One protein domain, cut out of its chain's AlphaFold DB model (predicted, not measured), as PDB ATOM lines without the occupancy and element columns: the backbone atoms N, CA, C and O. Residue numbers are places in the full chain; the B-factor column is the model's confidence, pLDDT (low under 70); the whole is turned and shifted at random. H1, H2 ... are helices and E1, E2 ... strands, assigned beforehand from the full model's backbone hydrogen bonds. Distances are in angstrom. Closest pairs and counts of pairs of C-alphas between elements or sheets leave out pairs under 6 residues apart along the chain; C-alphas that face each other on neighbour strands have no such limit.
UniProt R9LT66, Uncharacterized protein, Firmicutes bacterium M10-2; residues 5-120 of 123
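What this domain is: This is residues 5 to 120 of the 123 residues of an uncharacterized protein of Firmicutes bacterium M10-2 (UniProt R9LT66). A four-stranded sheet stands between helices, with H5 slanting over one face and the helical hairpin of H1 and H2 on the other. Beyond H2, H3 and H4 meet at a corner away from the sheet; H3 lies toward one end of the longest axis and little H6 toward the other. The printed part has 116 residues, with six named helices and four named strands in the order E1 H1 H2 H3 H4 E2 E3 E4 H5 H6. The sheet's order is E1 E2 E3 E4, antiparallel throughout, and the class is mixed, helices and strands. The whole is compact, with a radius of gyration of the C-alphas of 14.2 A and spans of 42 by 29 by 26 A.

Where its parts are: Find C-alpha 5 at (271.128, 295.846, 207.596), where E1, residues 5 to 8, begins. H1 follows at residues 9 to 14, then H2 at 18 to 30, 17.1 A long, and H3 at 40 to 50. H4, residues 54 to 68, starts from C-alpha 54 at (300.373, 290.563, 207.585) and runs 21.3 A. Next come E2, residues 73 to 78, E3, residues 81 to 88, 21.7 A long with a bend of 52 degrees at residue 84, and E4, residues 94 to 96. H5 is residues 103 to 113, and H6, residues 115 to 118, ends at C-alpha 118, (269.110, 300.809, 192.156).

How they stand to each other: Begin at the sheet, where these backbone atoms are within hydrogen-bond range: between E1 and E2, N 7 and O 75 at 3.1 A; between E2 and E3, N 76 and O 84 at 2.8 A; and between E3 and E4, N 87 and O 95 at 2.9 A. E2, E3 and E4 form a meander, each strand the antiparallel neighbour of the one before. H2 runs across the strands over E3, at 69 degrees to it on the local plane; their closest C-alphas, Ala 24 and Val 82, are 5.8 A apart. H1, on the same face, lies over none of the strands and touches H2, the closest C-alphas being Lys 13 and Ser 21, 6.0 A. H5 is on the opposite face of the sheet from H1 and H2, with a height over the sheet of 9.6 A; H6 only grazes the sheet, with its residues 117 to 118. H3 touches residues 23 to 26 of H2, closest at the C-alphas of Phe 23 and Met 43, 7.1 A, at a steep tilt of 41 degrees. H3 and H4 only just touch, with 3 pairs of C-alphas within 8 A, and only at the corner; their closest C-alphas are Gln 48 and Pro 54, 6.9 A. In H1 to H5 every O i to N i+4 pair is within hydrogen-bond range; H6 is too short for one.

The domain as a whole: The two C-alphas farthest apart, Glu 52 and Ala 115, are 42.6 A from each other. The printed part has no cut and no long link. Mean pLDDT of the printed part is 76.7, and it is under 70 at residues 14 to 20, 27 and 29 to 54.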
ATOM      1  N   GLU A   5     270.681 294.501 207.234       91.12
ATOM      2  CA  GLU A   5     271.128 295.846 207.596       91.12
ATOM      3  C   GLU A   5     271.901 296.466 206.432       91.12
ATOM      4  O   GLU A   5     272.572 295.763 205.686       91.12
ATOM      5  N   MET A   6     271.776 297.778 206.254       90.12
ATOM      6  CA  MET A   6     272.624 298.549 205.347       90.12
ATOM      7  C   MET A   6     273.246 299.651 206.189       90.12
ATOM      8  O   MET A   6     272.503 300.406 206.814       90.12
ATOM      9  N   THR A   7     274.570 299.720 206.223       89.12
ATOM     10  CA  THR A   7     275.287 300.752 206.979       89.12
ATOM     11  C   THR A   7     276.348 301.386 206.104       89.12
ATOM     12  O   THR A   7     276.896 300.746 205.204       89.12
ATOM     13  N   GLU A   8     276.641 302.654 206.362       88.00
ATOM     14  CA  GLU A   8     277.790 303.310 205.756       88.00
ATOM     15  C   GLU A   8     279.086 302.731 206.347       88.00
ATOM     16  O   GLU A   8     279.130 302.334 207.516       88.00
ATOM     17  N   TRP A   9     280.152 302.676 205.548       84.94
ATOM     18  CA  TRP A   9     281.466 302.210 205.996       84.94
ATOM     19  C   TRP A   9     282.002 303.021 207.185       84.94
ATOM     20  O   TRP A   9     282.582 302.466 208.121       84.94
ATOM     21  N   SER A  10     281.794 304.340 207.166       80.94
ATOM     22  CA  SER A  10     282.233 305.250 208.227       80.94
ATOM     23  C   SER A  10     281.593 304.904 209.582       80.94
ATOM     24  O   SER A  10     282.280 304.891 210.607       80.94
ATOM     25  N   ASP A  11     280.313 304.533 209.579       82.12
ATOM     26  CA  ASP A  11     279.575 304.095 210.764       82.12
ATOM     27  C   ASP A  11     279.944 302.669 211.190       82.12
ATOM     28  O   ASP A  11     280.089 302.402 212.388       82.12
ATOM     29  N   LEU A  12     280.208 301.776 210.226       77.75
ATOM     30  CA  LEU A  12     280.716 300.429 210.506       77.75
ATOM     31  C   LEU A  12     282.005 300.498 211.341       77.75
ATOM     32  O   LEU A  12     282.125 299.793 212.345       77.75
ATOM     33  N   LYS A  13     282.920 301.407 210.981       72.94
ATOM     34  CA  LYS A  13     284.176 301.666 211.703       72.94
ATOM     35  C   LYS A  13     283.954 302.257 213.098       72.94
ATOM     36  O   LYS A  13     284.584 301.833 214.062       72.94
ATOM     37  N   ARG A  14     283.045 303.229 213.235       69.50
ATOM     38  CA  ARG A  14     282.773 303.905 214.522       69.50
ATOM     39  C   ARG A  14     282.170 302.982 215.581       69.50
ATOM     40  O   ARG A  14     282.319 303.258 216.768       69.50
ATOM     41  N   SER A  15     281.535 301.880 215.182       64.75
ATOM     42  CA  SER A  15     280.844 300.947 216.085       64.75
ATOM     43  C   SER A  15     281.743 300.102 217.018       64.75
ATOM     44  O   SER A  15     281.240 299.187 217.665       64.75
ATOM     45  N   GLN A  16     283.057 300.368 217.109       48.34
ATOM     46  CA  GLN A  16     284.064 299.537 217.812       48.34
ATOM     47  C   GLN A  16     284.157 298.078 217.323       48.34
ATOM     48  O   GLN A  16     284.793 297.234 217.954       48.34
ATOM     49  N   LYS A  17     283.582 297.766 216.159       56.84
ATOM     50  CA  LYS A  17     283.811 296.506 215.458       56.84
ATOM     51  C   LYS A  17     284.934 296.670 214.428       56.84
ATOM     52  O   LYS A  17     284.719 296.388 213.253       56.84
ATOM     53  N   ASP A  18     286.131 297.085 214.853       58.25
ATOM     54  CA  ASP A  18     287.319 297.196 213.974       58.25
ATOM     55  C   ASP A  18     287.574 295.900 213.189       58.25
ATOM     56  O   ASP A  18     288.019 295.904 212.045       58.25
ATOM     57  N   GLN A  19     287.212 294.758 213.776       63.41
ATOM     58  CA  GLN A  19     287.265 293.485 213.075       63.41
ATOM     59  C   GLN A  19     286.253 293.414 211.924       63.41
ATOM     60  O   GLN A  19     286.588 292.883 210.876       63.41
ATOM     61  N   THR A  20     285.032 293.944 212.067       67.31
ATOM     62  CA  THR A  20     283.982 293.872 211.037       67.31
ATOM     63  C   THR A  20     284.309 294.700 209.798       67.31
ATOM     64  O   THR A  20     284.000 294.238 208.702       67.31
ATOM     65  N   SER A  21     284.974 295.853 209.916       70.19
ATOM     66  CA  SER A  21     285.460 296.586 208.735       70.19
ATOM     67  C   SER A  21     286.594 295.832 208.034       70.19
ATOM     68  O   SER A  21     286.582 295.711 206.811       70.19
ATOM     69  N   VAL A  22     287.517 295.217 208.778       70.75
ATOM     70  CA  VAL A  22     288.561 294.352 208.194       70.75
ATOM     71  C   VAL A  22     287.951 293.100 207.543       70.75
ATOM     72  O   VAL A  22     288.338 292.734 206.433       70.75
ATOM     73  N   PHE A  23     286.937 292.480 208.158       70.12
ATOM     74  CA  PHE A  23     286.178 291.371 207.569       70.12
ATOM     75  C   PHE A  23     285.453 291.790 206.293       70.12
ATOM     76  O   PHE A  23     285.462 291.040 205.315       70.12
ATOM     77  N   ALA A  24     284.832 292.970 206.299       72.00
ATOM     78  CA  ALA A  24     284.180 293.536 205.129       72.00
ATOM     79  C   ALA A  24     285.203 293.718 204.004       72.00
ATOM     80  O   ALA A  24     284.999 293.203 202.912       72.00
ATOM     81  N   PHE A  25     286.348 294.339 204.284       75.69
ATOM     82  CA  PHE A  25     287.426 294.507 203.310       75.69
ATOM     83  C   PHE A  25     287.904 293.164 202.734       75.69
ATOM     84  O   PHE A  25     287.948 292.993 201.516       75.69
ATOM     85  N   CYS A  26     288.183 292.175 203.588       71.50
ATOM     86  CA  CYS A  26     288.621 290.854 203.135       71.50
ATOM     87  C   CYS A  26     287.567 290.171 202.249       71.50
ATOM     88  O   CYS A  26     287.903 289.601 201.213       71.50
ATOM     89  N   THR A  27     286.293 290.259 202.638       68.81
ATOM     90  CA  THR A  27     285.169 289.629 201.925       68.81
ATOM     91  C   THR A  27     284.887 290.305 200.584       68.81
ATOM     92  O   THR A  27     284.556 289.631 199.615       68.81
ATOM     93  N   LEU A  28     285.007 291.632 200.520       71.94
ATOM     94  CA  LEU A  28     284.593 292.423 199.363       71.94
ATOM     95  C   LEU A  28     285.722 292.674 198.358       71.94
ATOM     96  O   LEU A  28     285.449 292.782 197.165       71.94
ATOM     97  N   CYS A  29     286.967 292.787 198.829       65.25
ATOM     98  CA  CYS A  29     288.086 293.291 198.029       65.25
ATOM     99  C   CYS A  29     289.232 292.287 197.858       65.25
ATOM    100  O   CYS A  29     289.988 292.414 196.899       65.25
ATOM    101  N   MET A  30     289.370 291.292 198.745       65.31
ATOM    102  CA  MET A  30     290.465 290.306 198.674       65.31
ATOM    103  C   MET A  30     290.016 288.894 198.268       65.31
ATOM    104  O   MET A  30     290.839 288.022 197.988       65.31
ATOM    105  N   GLY A  31     288.709 288.639 198.188       55.84
ATOM    106  CA  GLY A  31     288.170 287.375 197.690       55.84
ATOM    107  C   GLY A  31     288.460 287.169 196.198       55.84
ATOM    108  O   GLY A  31     287.614 287.455 195.361       55.84
ATOM    109  N   SER A  32     289.627 286.614 195.849       45.66
ATOM    110  CA  SER A  32     289.988 286.189 194.478       45.66
ATOM    111  C   SER A  32     289.180 284.989 193.965       45.66
ATOM    112  O   SER A  32     289.333 284.535 192.835       45.66
ATOM    113  N   SER A  33     288.283 284.463 194.786       45.88
ATOM    114  CA  SER A  33     287.250 283.513 194.403       45.88
ATOM    115  C   SER A  33     286.053 283.779 195.300       45.88
ATOM    116  O   SER A  33     286.210 284.361 196.370       45.88
ATOM    117  N   GLN A  34     284.872 283.341 194.883       45.75
ATOM    118  CA  GLN A  34     283.580 283.425 195.575       45.75
ATOM    119  C   GLN A  34     283.541 282.712 196.955       45.75
ATOM    120  O   GLN A  34     282.535 282.114 197.334       45.75
ATOM    121  N   LYS A  35     284.640 282.696 197.713       48.50
ATOM    122  CA  LYS A  35     284.765 282.079 199.027       48.50
ATOM    123  C   LYS A  35     284.344 283.071 200.101       48.50
ATOM    124  O   LYS A  35     285.062 283.998 200.460       48.50
ATOM    125  N   ARG A  36     283.148 282.810 200.616       54.56
ATOM    126  CA  ARG A  36     282.595 283.336 201.862       54.56
ATOM    127  C   ARG A  36     283.592 283.149 203.018       54.56
ATOM    128  O   ARG A  36     284.102 282.047 203.199       54.56
ATOM    129  N   ILE A  37     283.830 284.206 203.796       56.16
ATOM    130  CA  ILE A  37     284.646 284.177 205.020       56.16
ATOM    131  C   ILE A  37     283.689 284.197 206.214       56.16
ATOM    132  O   ILE A  37     282.979 285.181 206.417       56.16
ATOM    133  N   ASP A  38     283.616 283.111 206.984       54.84
ATOM    134  CA  ASP A  38     282.620 282.939 208.049       54.84
ATOM    135  C   ASP A  38     283.172 283.162 209.462       54.84
ATOM    136  O   ASP A  38     282.390 283.262 210.412       54.84
ATOM    137  N   SER A  39     284.496 283.246 209.622       57.66
ATOM    138  CA  SER A  39     285.142 283.386 210.930       57.66
ATOM    139  C   SER A  39     286.470 284.145 210.886       57.66
ATOM    140  O   SER A  39     287.144 284.205 209.858       57.66
ATOM    141  N   TYR A  40     286.896 284.662 212.046       54.47
ATOM    142  CA  TYR A  40     288.213 285.295 212.222       54.47
ATOM    143  C   TYR A  40     289.362 284.355 211.859       54.47
ATOM    144  O   TYR A  40     290.303 284.757 211.187       54.47
ATOM    145  N   GLY A  41     289.259 283.080 212.242       57.62
ATOM    146  CA  GLY A  41     290.269 282.077 211.910       57.62
ATOM    147  C   GLY A  41     290.399 281.832 210.405       57.62
ATOM    148  O   GLY A  41     291.510 281.669 209.910       57.62
ATOM    149  N   GLU A  42     289.293 281.834 209.657       63.53
ATOM    150  CA  GLU A  42     289.328 281.734 208.190       63.53
ATOM    151  C   GLU A  42     289.888 282.989 207.539       63.53
ATOM    152  O   GLU A  42     290.679 282.881 206.606       63.53
ATOM    153  N   MET A  43     289.536 284.165 208.060       60.50
ATOM    154  CA  MET A  43     290.104 285.431 207.609       60.50
ATOM    155  C   MET A  43     291.625 285.426 207.777       60.50
ATOM    156  O   MET A  43     292.335 285.674 206.812       60.50
ATOM    157  N   VAL A  44     292.133 285.053 208.956       61.94
ATOM    158  CA  VAL A  44     293.579 284.945 209.208       61.94
ATOM    159  C   VAL A  44     294.238 283.949 208.254       61.94
ATOM    160  O   VAL A  44     295.294 284.255 207.711       61.94
ATOM    161  N   LYS A  45     293.613 282.796 207.983       66.19
ATOM    162  CA  LYS A  45     294.143 281.809 207.024       66.19
ATOM    163  C   LYS A  45     294.182 282.342 205.595       66.19
ATOM    164  O   LYS A  45     295.182 282.143 204.920       66.19
ATOM    165  N   ILE A  46     293.124 283.006 205.129       64.50
ATOM    166  CA  ILE A  46     293.061 283.584 203.777       64.50
ATOM    167  C   ILE A  46     294.074 284.717 203.643       64.50
ATOM    168  O   ILE A  46     294.797 284.764 202.654       64.50
ATOM    169  N   ILE A  47     294.172 285.574 204.661       61.41
ATOM    170  CA  ILE A  47     295.185 286.625 204.732       61.41
ATOM    171  C   ILE A  47     296.576 286.001 204.653       61.41
ATOM    172  O   ILE A  47     297.329 286.394 203.783       61.41
ATOM    173  N   GLN A  48     296.900 285.001 205.477       63.53
ATOM    174  CA  GLN A  48     298.208 284.328 205.450       63.53
ATOM    175  C   GLN A  48     298.493 283.597 204.128       63.53
ATOM    176  O   GLN A  48     299.643 283.487 203.721       63.53
ATOM    177  N   GLN A  49     297.461 283.068 203.463       66.88
ATOM    178  CA  GLN A  49     297.596 282.366 202.184       66.88
ATOM    179  C   GLN A  49     297.785 283.315 200.997       66.88
ATOM    180  O   GLN A  49     298.478 282.960 200.049       66.88
ATOM    181  N   GLN A  50     297.142 284.485 201.014       64.38
ATOM    182  CA  GLN A  50     297.232 285.475 199.934       64.38
ATOM    183  C   GLN A  50     298.333 286.512 200.161       64.38
ATOM    184  O   GLN A  50     298.894 287.044 199.207       64.38
ATOM    185  N   PHE A  51     298.639 286.796 201.422       60.16
ATOM    186  CA  PHE A  51     299.657 287.730 201.863       60.16
ATOM    187  C   PHE A  51     300.619 286.970 202.766       60.16
ATOM    188  O   PHE A  51     300.325 286.681 203.923       60.16
ATOM    189  N   GLU A  52     301.804 286.678 202.231       59.31
ATOM    190  CA  GLU A  52     302.918 286.087 202.984       59.31
ATOM    191  C   GLU A  52     303.308 286.940 204.213       59.31
ATOM    192  O   GLU A  52     303.919 286.435 205.151       59.31
ATOM    193  N   ASP A  53     302.921 288.224 204.221       69.06
ATOM    194  CA  ASP A  53     303.189 289.205 205.271       69.06
ATOM    195  C   ASP A  53     301.898 289.939 205.720       69.06
ATOM    196  O   ASP A  53     301.299 290.679 204.927       69.06
ATOM    197  N   PRO A  54     301.480 289.805 206.996       67.81
ATOM    198  CA  PRO A  54     300.373 290.563 207.585       67.81
ATOM    199  C   PRO A  54     300.505 292.091 207.463       67.81
ATOM    200  O   PRO A  54     299.485 292.782 207.397       67.81
ATOM    201  N   GLY A  55     301.728 292.629 207.405       73.12
ATOM    202  CA  GLY A  55     301.982 294.060 207.222       73.12
ATOM    203  C   GLY A  55     301.458 294.582 205.883       73.12
ATOM    204  O   GLY A  55     300.785 295.611 205.845       73.12
ATOM    205  N   LYS A  56     301.655 293.817 204.801       75.25
ATOM    206  CA  LYS A  56     301.134 294.151 203.464       75.25
ATOM    207  C   LYS A  56     299.606 294.139 203.406       75.25
ATOM    208  O   LYS A  56     299.011 294.946 202.698       75.25
ATOM    209  N   MET A  57     298.951 293.246 204.154       76.69
ATOM    210  CA  MET A  57     297.485 293.241 204.248       76.69
ATOM    211  C   MET A  57     296.975 294.516 204.922       76.69
ATOM    212  O   MET A  57     296.063 295.158 204.401       76.69
ATOM    213  N   MET A  58     297.593 294.914 206.037       75.81
ATOM    214  CA  MET A  58     297.231 296.153 206.728       75.81
ATOM    215  C   MET A  58     297.478 297.383 205.850       75.81
ATOM    216  O   MET A  58     296.636 298.276 205.813       75.81
ATOM    217  N   GLU A  59     298.576 297.416 205.095       80.44
ATOM    218  CA  GLU A  59     298.838 298.472 204.111       80.44
ATOM    219  C   GLU A  59     297.733 298.543 203.046       80.44
ATOM    220  O   GLU A  59     297.192 299.619 202.788       80.44
ATOM    221  N   ASN A  60     297.313 297.404 202.488       77.75
ATOM    222  CA  ASN A  60     296.207 297.351 201.529       77.75
ATOM    223  C   ASN A  60     294.873 297.797 202.134       77.75
ATOM    224  O   ASN A  60     294.116 298.507 201.471       77.75
ATOM    225  N   TYR A  61     294.599 297.427 203.386       80.31
ATOM    226  CA  TYR A  61     293.427 297.904 204.117       80.31
ATOM    227  C   TYR A  61     293.454 299.431 204.273       80.31
ATOM    228  O   TYR A  61     292.471 300.095 203.953       80.31
ATOM    229  N   PHE A  62     294.580 300.012 204.699       82.12
ATOM    230  CA  PHE A  62     294.707 301.466 204.844       82.12
ATOM    231  C   PHE A  62     294.631 302.204 203.505       82.12
ATOM    232  O   PHE A  62     294.002 303.260 203.422       82.12
ATOM    233  N   ASN A  63     295.217 301.644 202.446       79.50
ATOM    234  CA  ASN A  63     295.106 302.183 201.093       79.50
ATOM    235  C   ASN A  63     293.649 302.183 200.622       79.50
ATOM    236  O   ASN A  63     293.155 303.211 200.154       79.50
ATOM    237  N   PHE A  64     292.937 301.071 200.816       80.12
ATOM    238  CA  PHE A  64     291.506 300.982 200.547       80.12
ATOM    239  C   PHE A  64     290.714 302.018 201.354       80.12
ATOM    240  O   PHE A  64     289.944 302.774 200.765       80.12
ATOM    241  N   GLU A  65     290.943 302.124 202.668       79.56
ATOM    242  CA  GLU A  65     290.278 303.123 203.513       79.56
ATOM    243  C   GLU A  65     290.525 304.553 203.022       79.56
ATOM    244  O   GLU A  65     289.601 305.364 203.002       79.56
ATOM    245  N   SER A  66     291.754 304.865 202.610       80.75
ATOM    246  CA  SER A  66     292.105 306.172 202.053       80.75
ATOM    247  C   SER A  66     291.319 306.464 200.774       80.75
ATOM    248  O   SER A  66     290.764 307.554 200.625       80.75
ATOM    249  N   MET A  67     291.191 305.472 199.884       75.75
ATOM    250  CA  MET A  67     290.421 305.595 198.644       75.75
ATOM    251  C   MET A  67     288.931 305.838 198.901       75.75
ATOM    252  O   MET A  67     288.318 306.642 198.200       75.75
ATOM    253  N   ILE A  68     288.346 305.167 199.898       77.69
ATOM    254  CA  ILE A  68     286.904 305.258 200.163       77.69
ATOM    255  C   ILE A  68     286.520 306.366 201.154       77.69
ATOM    256  O   ILE A  68     285.341 306.605 201.394       77.69
ATOM    257  N   LYS A  69     287.492 307.088 201.721       76.19
ATOM    258  CA  LYS A  69     287.263 308.138 202.730       76.19
ATOM    259  C   LYS A  69     286.349 309.273 202.254       76.19
ATOM    260  O   LYS A  69     285.723 309.943 203.073       76.19
ATOM    261  N   HIS A  70     286.314 309.514 200.947       78.69
ATOM    262  CA  HIS A  70     285.597 310.629 200.330       78.69
ATOM    263  C   HIS A  70     284.411 310.188 199.468       78.69
ATOM    264  O   HIS A  70     283.817 311.022 198.790       78.69
ATOM    265  N   VAL A  71     284.066 308.899 199.497       81.25
ATOM    266  CA  VAL A  71     282.948 308.352 198.727       81.25
ATOM    267  C   VAL A  71     281.856 307.845 199.653       81.25
ATOM    268  O   VAL A  71     282.123 307.379 200.760       81.25
ATOM    269  N   LEU A  72     280.610 307.889 199.180       83.69
ATOM    270  CA  LEU A  72     279.510 307.211 199.856       83.69
ATOM    271  C   LEU A  72     279.674 305.711 199.637       83.69
ATOM    272  O   LEU A  72     279.411 305.232 198.537       83.69
ATOM    273  N   PHE A  73     280.125 304.989 200.661       86.56
ATOM    274  CA  PHE A  73     280.302 303.538 200.631       86.56
ATOM    275  C   PHE A  73     279.330 302.878 201.603       86.56
ATOM    276  O   PHE A  73     279.444 303.046 202.817       86.56
ATOM    277  N   TYR A  74     278.426 302.056 201.079       88.81
ATOM    278  CA  TYR A  74     277.495 301.253 201.859       88.81
ATOM    279  C   TYR A  74     277.875 299.778 201.835       88.81
ATOM    280  O   TYR A  74     278.219 299.214 200.795       88.81
ATOM    281  N   VAL A  75     277.754 299.138 202.992       88.06
ATOM    282  CA  VAL A  75     277.868 297.689 203.156       88.06
ATOM    283  C   VAL A  75     276.506 297.096 203.496       88.06
ATOM    284  O   VAL A  75     275.750 297.632 204.309       88.06
ATOM    285  N   PHE A  76     276.203 295.955 202.888       90.25
ATOM    286  CA  PHE A  76     274.978 295.211 203.123       90.25
ATOM    287  C   PHE A  76     275.262 293.993 203.989       90.25
ATOM    288  O   PHE A  76     276.079 293.140 203.624       90.25
ATOM    289  N   LEU A  77     274.571 293.909 205.125       87.88
ATOM    290  CA  LEU A  77     274.705 292.831 206.084       87.88
ATOM    291  C   LEU A  77     273.460 291.947 206.127       87.88
ATOM    292  O   LEU A  77     272.325 292.419 206.056       87.88
ATOM    293  N   LYS A  78     273.693 290.653 206.328       88.50
ATOM    294  CA  LYS A  78     272.695 289.634 206.636       88.50
ATOM    295  C   LYS A  78     273.158 288.862 207.859       88.50
ATOM    296  O   LYS A  78     274.245 288.295 207.856       88.50
ATOM    297  N   ASP A  79     272.357 288.880 208.915       87.25
ATOM    298  CA  ASP A  79     272.665 288.269 210.208       87.25
ATOM    299  C   ASP A  79     274.041 288.716 210.745       87.25
ATOM    300  O   ASP A  79     274.848 287.908 211.197       87.25
ATOM    301  N   GLN A  80     274.309 290.031 210.664       78.94
ATOM    302  CA  GLN A  80     275.579 290.694 211.020       78.94
ATOM    303  C   GLN A  80     276.787 290.336 210.138       78.94
ATOM    304  O   GLN A  80     277.917 290.701 210.463       78.94
ATOM    305  N   LYS A  81     276.575 289.652 209.010       77.50
ATOM    306  CA  LYS A  81     277.628 289.292 208.054       77.50
ATOM    307  C   LYS A  81     277.550 290.152 206.809       77.50
ATOM    308  O   LYS A  81     276.473 290.274 206.238       77.50
ATOM    309  N   VAL A  82     278.679 290.689 206.360       81.12
ATOM    310  CA  VAL A  82     278.750 291.465 205.115       81.12
ATOM    311  C   VAL A  82     278.603 290.529 203.922       81.12
ATOM    312  O   VAL A  82     279.342 289.555 203.801       81.12
ATOM    313  N   ILE A  83     277.638 290.818 203.053       83.19
ATOM    314  CA  ILE A  83     277.338 290.003 201.869       83.19
ATOM    315  C   ILE A  83     277.398 290.798 200.562       83.19
ATOM    316  O   ILE A  83     277.573 290.197 199.509       83.19
ATOM    317  N   ALA A  84     277.290 292.129 200.609       86.50
ATOM    318  CA  ALA A  84     277.452 292.988 199.437       86.50
ATOM    319  C   ALA A  84     277.891 294.407 199.814       86.50
ATOM    320  O   ALA A  84     277.904 294.776 200.989       86.50
ATOM    321  N   TYR A  85     278.222 295.203 198.803       86.50
ATOM    322  CA  TYR A  85     278.487 296.630 198.905       86.50
ATOM    323  C   TYR A  85     277.897 297.397 197.728       86.50
ATOM    324  O   TYR A  85     277.675 296.842 196.650       86.50
ATOM    325  N   CYS A  86     277.725 298.699 197.916       87.81
ATOM    326  CA  CYS A  86     277.718 299.656 196.821       87.81
ATOM    327  C   CYS A  86     278.443 300.936 197.225       87.81
ATOM    328  O   CYS A  86     278.460 301.302 198.398       87.81
ATOM    329  N   PHE A  87     279.024 301.633 196.258       87.56
ATOM    330  CA  PHE A  87     279.577 302.958 196.493       87.56
ATOM    331  C   PHE A  87     279.428 303.865 195.279       87.56
ATOM    332  O   PHE A  87     279.310 303.386 194.149       87.56
ATOM    333  N   GLN A  88     279.446 305.171 195.525       85.69
ATOM    334  CA  GLN A  88     279.400 306.186 194.478       85.69
ATOM    335  C   GLN A  88     280.803 306.716 194.178       85.69
ATOM    336  O   GLN A  88     281.484 307.213 195.066       85.69
ATOM    337  N   LYS A  89     281.244 306.640 192.925       80.75
ATOM    338  CA  LYS A  89     282.473 307.283 192.457       80.75
ATOM    339  C   LYS A  89     282.350 308.810 192.473       80.75
ATOM    340  O   LYS A  89     281.257 309.371 192.479       80.75
ATOM    341  N   ASN A  90     283.491 309.489 192.360       76.38
ATOM    342  CA  ASN A  90     283.557 310.952 192.269       76.38
ATOM    343  C   ASN A  90     282.834 311.531 191.037       76.38
ATOM    344  O   ASN A  90     282.422 312.686 191.066       76.38
ATOM    345  N   ASP A  91     282.685 310.752 189.962       81.31
ATOM    346  CA  ASP A  91     281.938 311.132 188.753       81.31
ATOM    347  C   ASP A  91     280.418 310.890 188.877       81.31
ATOM    348  O   ASP A  91     279.665 311.163 187.942       81.31
ATOM    349  N   GLY A  92     279.959 310.402 190.033       81.06
ATOM    350  CA  GLY A  92     278.561 310.109 190.326       81.06
ATOM    351  C   GLY A  92     278.115 308.689 189.970       81.06
ATOM    352  O   GLY A  92     277.002 308.318 190.353       81.06
ATOM    353  N   GLU A  93     278.945 307.885 189.296       82.94
ATOM    354  CA  GLU A  93     278.623 306.497 188.948       82.94
ATOM    355  C   GLU A  93     278.555 305.606 190.196       82.94
ATOM    356  O   GLU A  93     279.424 305.661 191.065       82.94
ATOM    357  N   TRP A  94     277.554 304.727 190.260       85.44
ATOM    358  CA  TRP A  94     277.437 303.739 191.328       85.44
ATOM    359  C   TRP A  94     277.999 302.379 190.912       85.44
ATOM    360  O   TRP A  94     277.615 301.825 189.882       85.44
ATOM    361  N   ILE A  95     278.856 301.809 191.757       82.94
ATOM    362  CA  ILE A  95     279.367 300.438 191.628       82.94
ATOM    363  C   ILE A  95     278.780 299.589 192.756       82.94
ATOM    364  O   ILE A  95     278.643 300.060 193.883       82.94
ATOM    365  N   SER A  96     278.458 298.326 192.476       86.00
ATOM    366  CA  SER A  96     278.111 297.322 193.485       86.00
ATOM    367  C   SER A  96     278.584 295.932 193.068       86.00
ATOM    368  O   SER A  96     278.867 295.710 191.896       86.00
ATOM    369  N   ASN A  97     278.588 294.982 194.002       84.75
ATOM    370  CA  ASN A  97     278.727 293.551 193.703       84.75
ATOM    371  C   ASN A  97     277.386 292.794 193.799       84.75
ATOM    372  O   ASN A  97     277.372 291.587 194.057       84.75
ATOM    373  N   VAL A  98     276.250 293.484 193.636       86.88
ATOM    374  CA  VAL A  98     274.923 292.917 193.925       86.88
ATOM    375  C   VAL A  98     274.551 291.725 193.041       86.88
ATOM    376  O   VAL A  98     273.839 290.831 193.489       86.88
ATOM    377  N   GLU A  99     275.083 291.661 191.821       85.94
ATOM    378  CA  GLU A  99     274.887 290.541 190.891       85.94
ATOM    379  C   GLU A  99     275.355 289.196 191.467       85.94
ATOM    380  O   GLU A  99     274.841 288.143 191.097       85.94
ATOM    381  N   THR A 100     276.296 289.219 192.415       83.25
ATOM    382  CA  THR A 100     276.812 288.006 193.067       83.25
ATOM    383  C   THR A 100     275.839 287.412 194.094       83.25
ATOM    384  O   THR A 100     276.034 286.288 194.560       83.25
ATOM    385  N   LEU A 101     274.778 288.145 194.455       87.31
ATOM    386  CA  LEU A 101     273.769 287.704 195.413       87.31
ATOM    387  C   LEU A 101     272.710 286.806 194.760       87.31
ATOM    388  O   LEU A 101     272.375 286.948 193.588       87.31
ATOM    389  N   ASN A 102     272.089 285.929 195.555       90.75
ATOM    390  CA  ASN A 102     270.875 285.227 195.126       90.75
ATOM    391  C   ASN A 102     269.681 286.198 194.997       90.75
ATOM    392  O   ASN A 102     269.661 287.260 195.619       90.75
ATOM    393  N   MET A 103     268.639 285.798 194.258       92.44
ATOM    394  CA  MET A 103     267.462 286.643 193.983       92.44
ATOM    395  C   MET A 103     266.801 287.242 195.237       92.44
ATOM    396  O   MET A 103     266.330 288.379 195.207       92.44
ATOM    397  N   ARG A 104     266.763 286.501 196.352       93.25
ATOM    398  CA  ARG A 104     266.166 286.986 197.606       93.25
ATOM    399  C   ARG A 104     267.002 288.107 198.220       93.25
ATOM    400  O   ARG A 104     266.449 289.125 198.627       93.25
ATOM    401  N   ASP A 105     268.314 287.920 198.280       93.25
ATOM    402  CA  ASP A 105     269.237 288.902 198.842       93.25
ATOM    403  C   ASP A 105     269.353 290.139 197.926       93.25
ATOM    404  O   ASP A 105     269.398 291.256 198.435       93.25
ATOM    405  N   GLN A 106     269.266 289.974 196.597       92.88
ATOM    406  CA  GLN A 106     269.147 291.097 195.651       92.88
ATOM    407  C   GLN A 106     267.879 291.932 195.896       92.88
ATOM    408  O   GLN A 106     267.931 293.163 195.890       92.88
ATOM    409  N   ALA A 107     266.734 291.285 196.138       92.81
ATOM    410  CA  ALA A 107     265.480 291.988 196.410       92.81
ATOM    411  C   ALA A 107     265.548 292.815 197.707       92.81
ATOM    412  O   ALA A 107     265.070 293.951 197.738       92.81
ATOM    413  N   GLU A 108     266.166 292.273 198.759       95.50
ATOM    414  CA  GLU A 108     266.395 293.004 200.011       95.50
ATOM    415  C   GLU A 108     267.405 294.143 199.847       95.50
ATOM    416  O   GLU A 108     267.165 295.251 200.331       95.50
ATOM    417  N   PHE A 109     268.487 293.920 199.100       93.44
ATOM    418  CA  PHE A 109     269.447 294.969 198.764       93.44
ATOM    419  C   PHE A 109     268.753 296.137 198.051       93.44
ATOM    420  O   PHE A 109     268.847 297.284 198.492       93.44
ATOM    421  N   ARG A 110     267.959 295.847 197.010       93.62
ATOM    422  CA  ARG A 110     267.168 296.846 196.274       93.62
ATOM    423  C   ARG A 110     266.237 297.644 197.186       93.62
ATOM    424  O   ARG A 110     266.110 298.855 197.011       93.62
ATOM    425  N   ARG A 111     265.564 296.983 198.137       93.25
ATOM    426  CA  ARG A 111     264.670 297.652 199.098       93.25
ATOM    427  C   ARG A 111     265.419 298.660 199.964       93.25
ATOM    428  O   ARG A 111     264.872 299.723 200.238       93.25
ATOM    429  N   ARG A 112     266.652 298.347 200.368       92.81
ATOM    430  CA  ARG A 112     267.430 299.174 201.300       92.81
ATOM    431  C   ARG A 112     268.156 300.337 200.655       92.81
ATOM    432  O   ARG A 112     268.127 301.423 201.220       92.81
ATOM    433  N   ILE A 113     268.774 300.141 199.492       90.56
ATOM    434  CA  ILE A 113     269.475 301.247 198.815       90.56
ATOM    435  C   ILE A 113     268.499 302.261 198.197       90.56
ATOM    436  O   ILE A 113     268.879 303.373 197.841       90.56
ATOM    437  N   GLY A 114     267.239 301.856 198.021       90.00
ATOM    438  CA  GLY A 114     266.202 302.661 197.396       90.00
ATOM    439  C   GLY A 114     266.192 302.576 195.867       90.00
ATOM    440  O   GLY A 114     267.196 302.363 195.187       90.00
ATOM    441  N   ALA A 115     265.006 302.782 195.293       87.06
ATOM    442  CA  ALA A 115     264.777 302.627 193.857       87.06
ATOM    443  C   ALA A 115     265.599 303.590 192.980       87.06
ATOM    444  O   ALA A 115     265.865 303.272 191.824       87.06
ATOM    445  N   HIS A 116     265.985 304.758 193.504       87.62
ATOM    446  CA  HIS A 116     266.769 305.746 192.761       87.62
ATOM    447  C   HIS A 116     268.217 305.291 192.534       87.62
ATOM    448  O   HIS A 116     268.699 305.367 191.406       87.62
ATOM    449  N   VAL A 117     268.876 304.773 193.575       87.38
ATOM    450  CA  VAL A 117     270.243 304.238 193.477       87.38
ATOM    451  C   VAL A 117     270.238 302.934 192.683       87.38
ATOM    452  O   VAL A 117     271.081 302.742 191.814       87.38
ATOM    453  N   TRP A 118     269.233 302.075 192.888       89.62
ATOM    454  CA  TRP A 118     269.110 300.809 192.156       89.62
ATOM    455  C   TRP A 118     269.143 300.981 190.640       89.62
ATOM    456  O   TRP A 118     269.823 300.226 189.964       89.62
ATOM    457  N   LYS A 119     268.459 301.994 190.099       87.38
ATOM    458  CA  LYS A 119     268.455 302.267 188.652       87.38
ATOM    459  C   LYS A 119     269.814 302.712 188.098       87.38
ATOM    460  O   LYS A 119     269.986 302.690 186.887       87.38
ATOM    461  N   GLN A 120     270.722 303.173 188.956       85.94
ATOM    462  CA  GLN A 120     272.049 303.664 188.571       85.94
ATOM    463  C   GLN A 120     273.123 302.583 188.658       85.94
ATOM    464  O   GLN A 120     274.178 302.729 188.046       85.94
TER     465      GLN A 120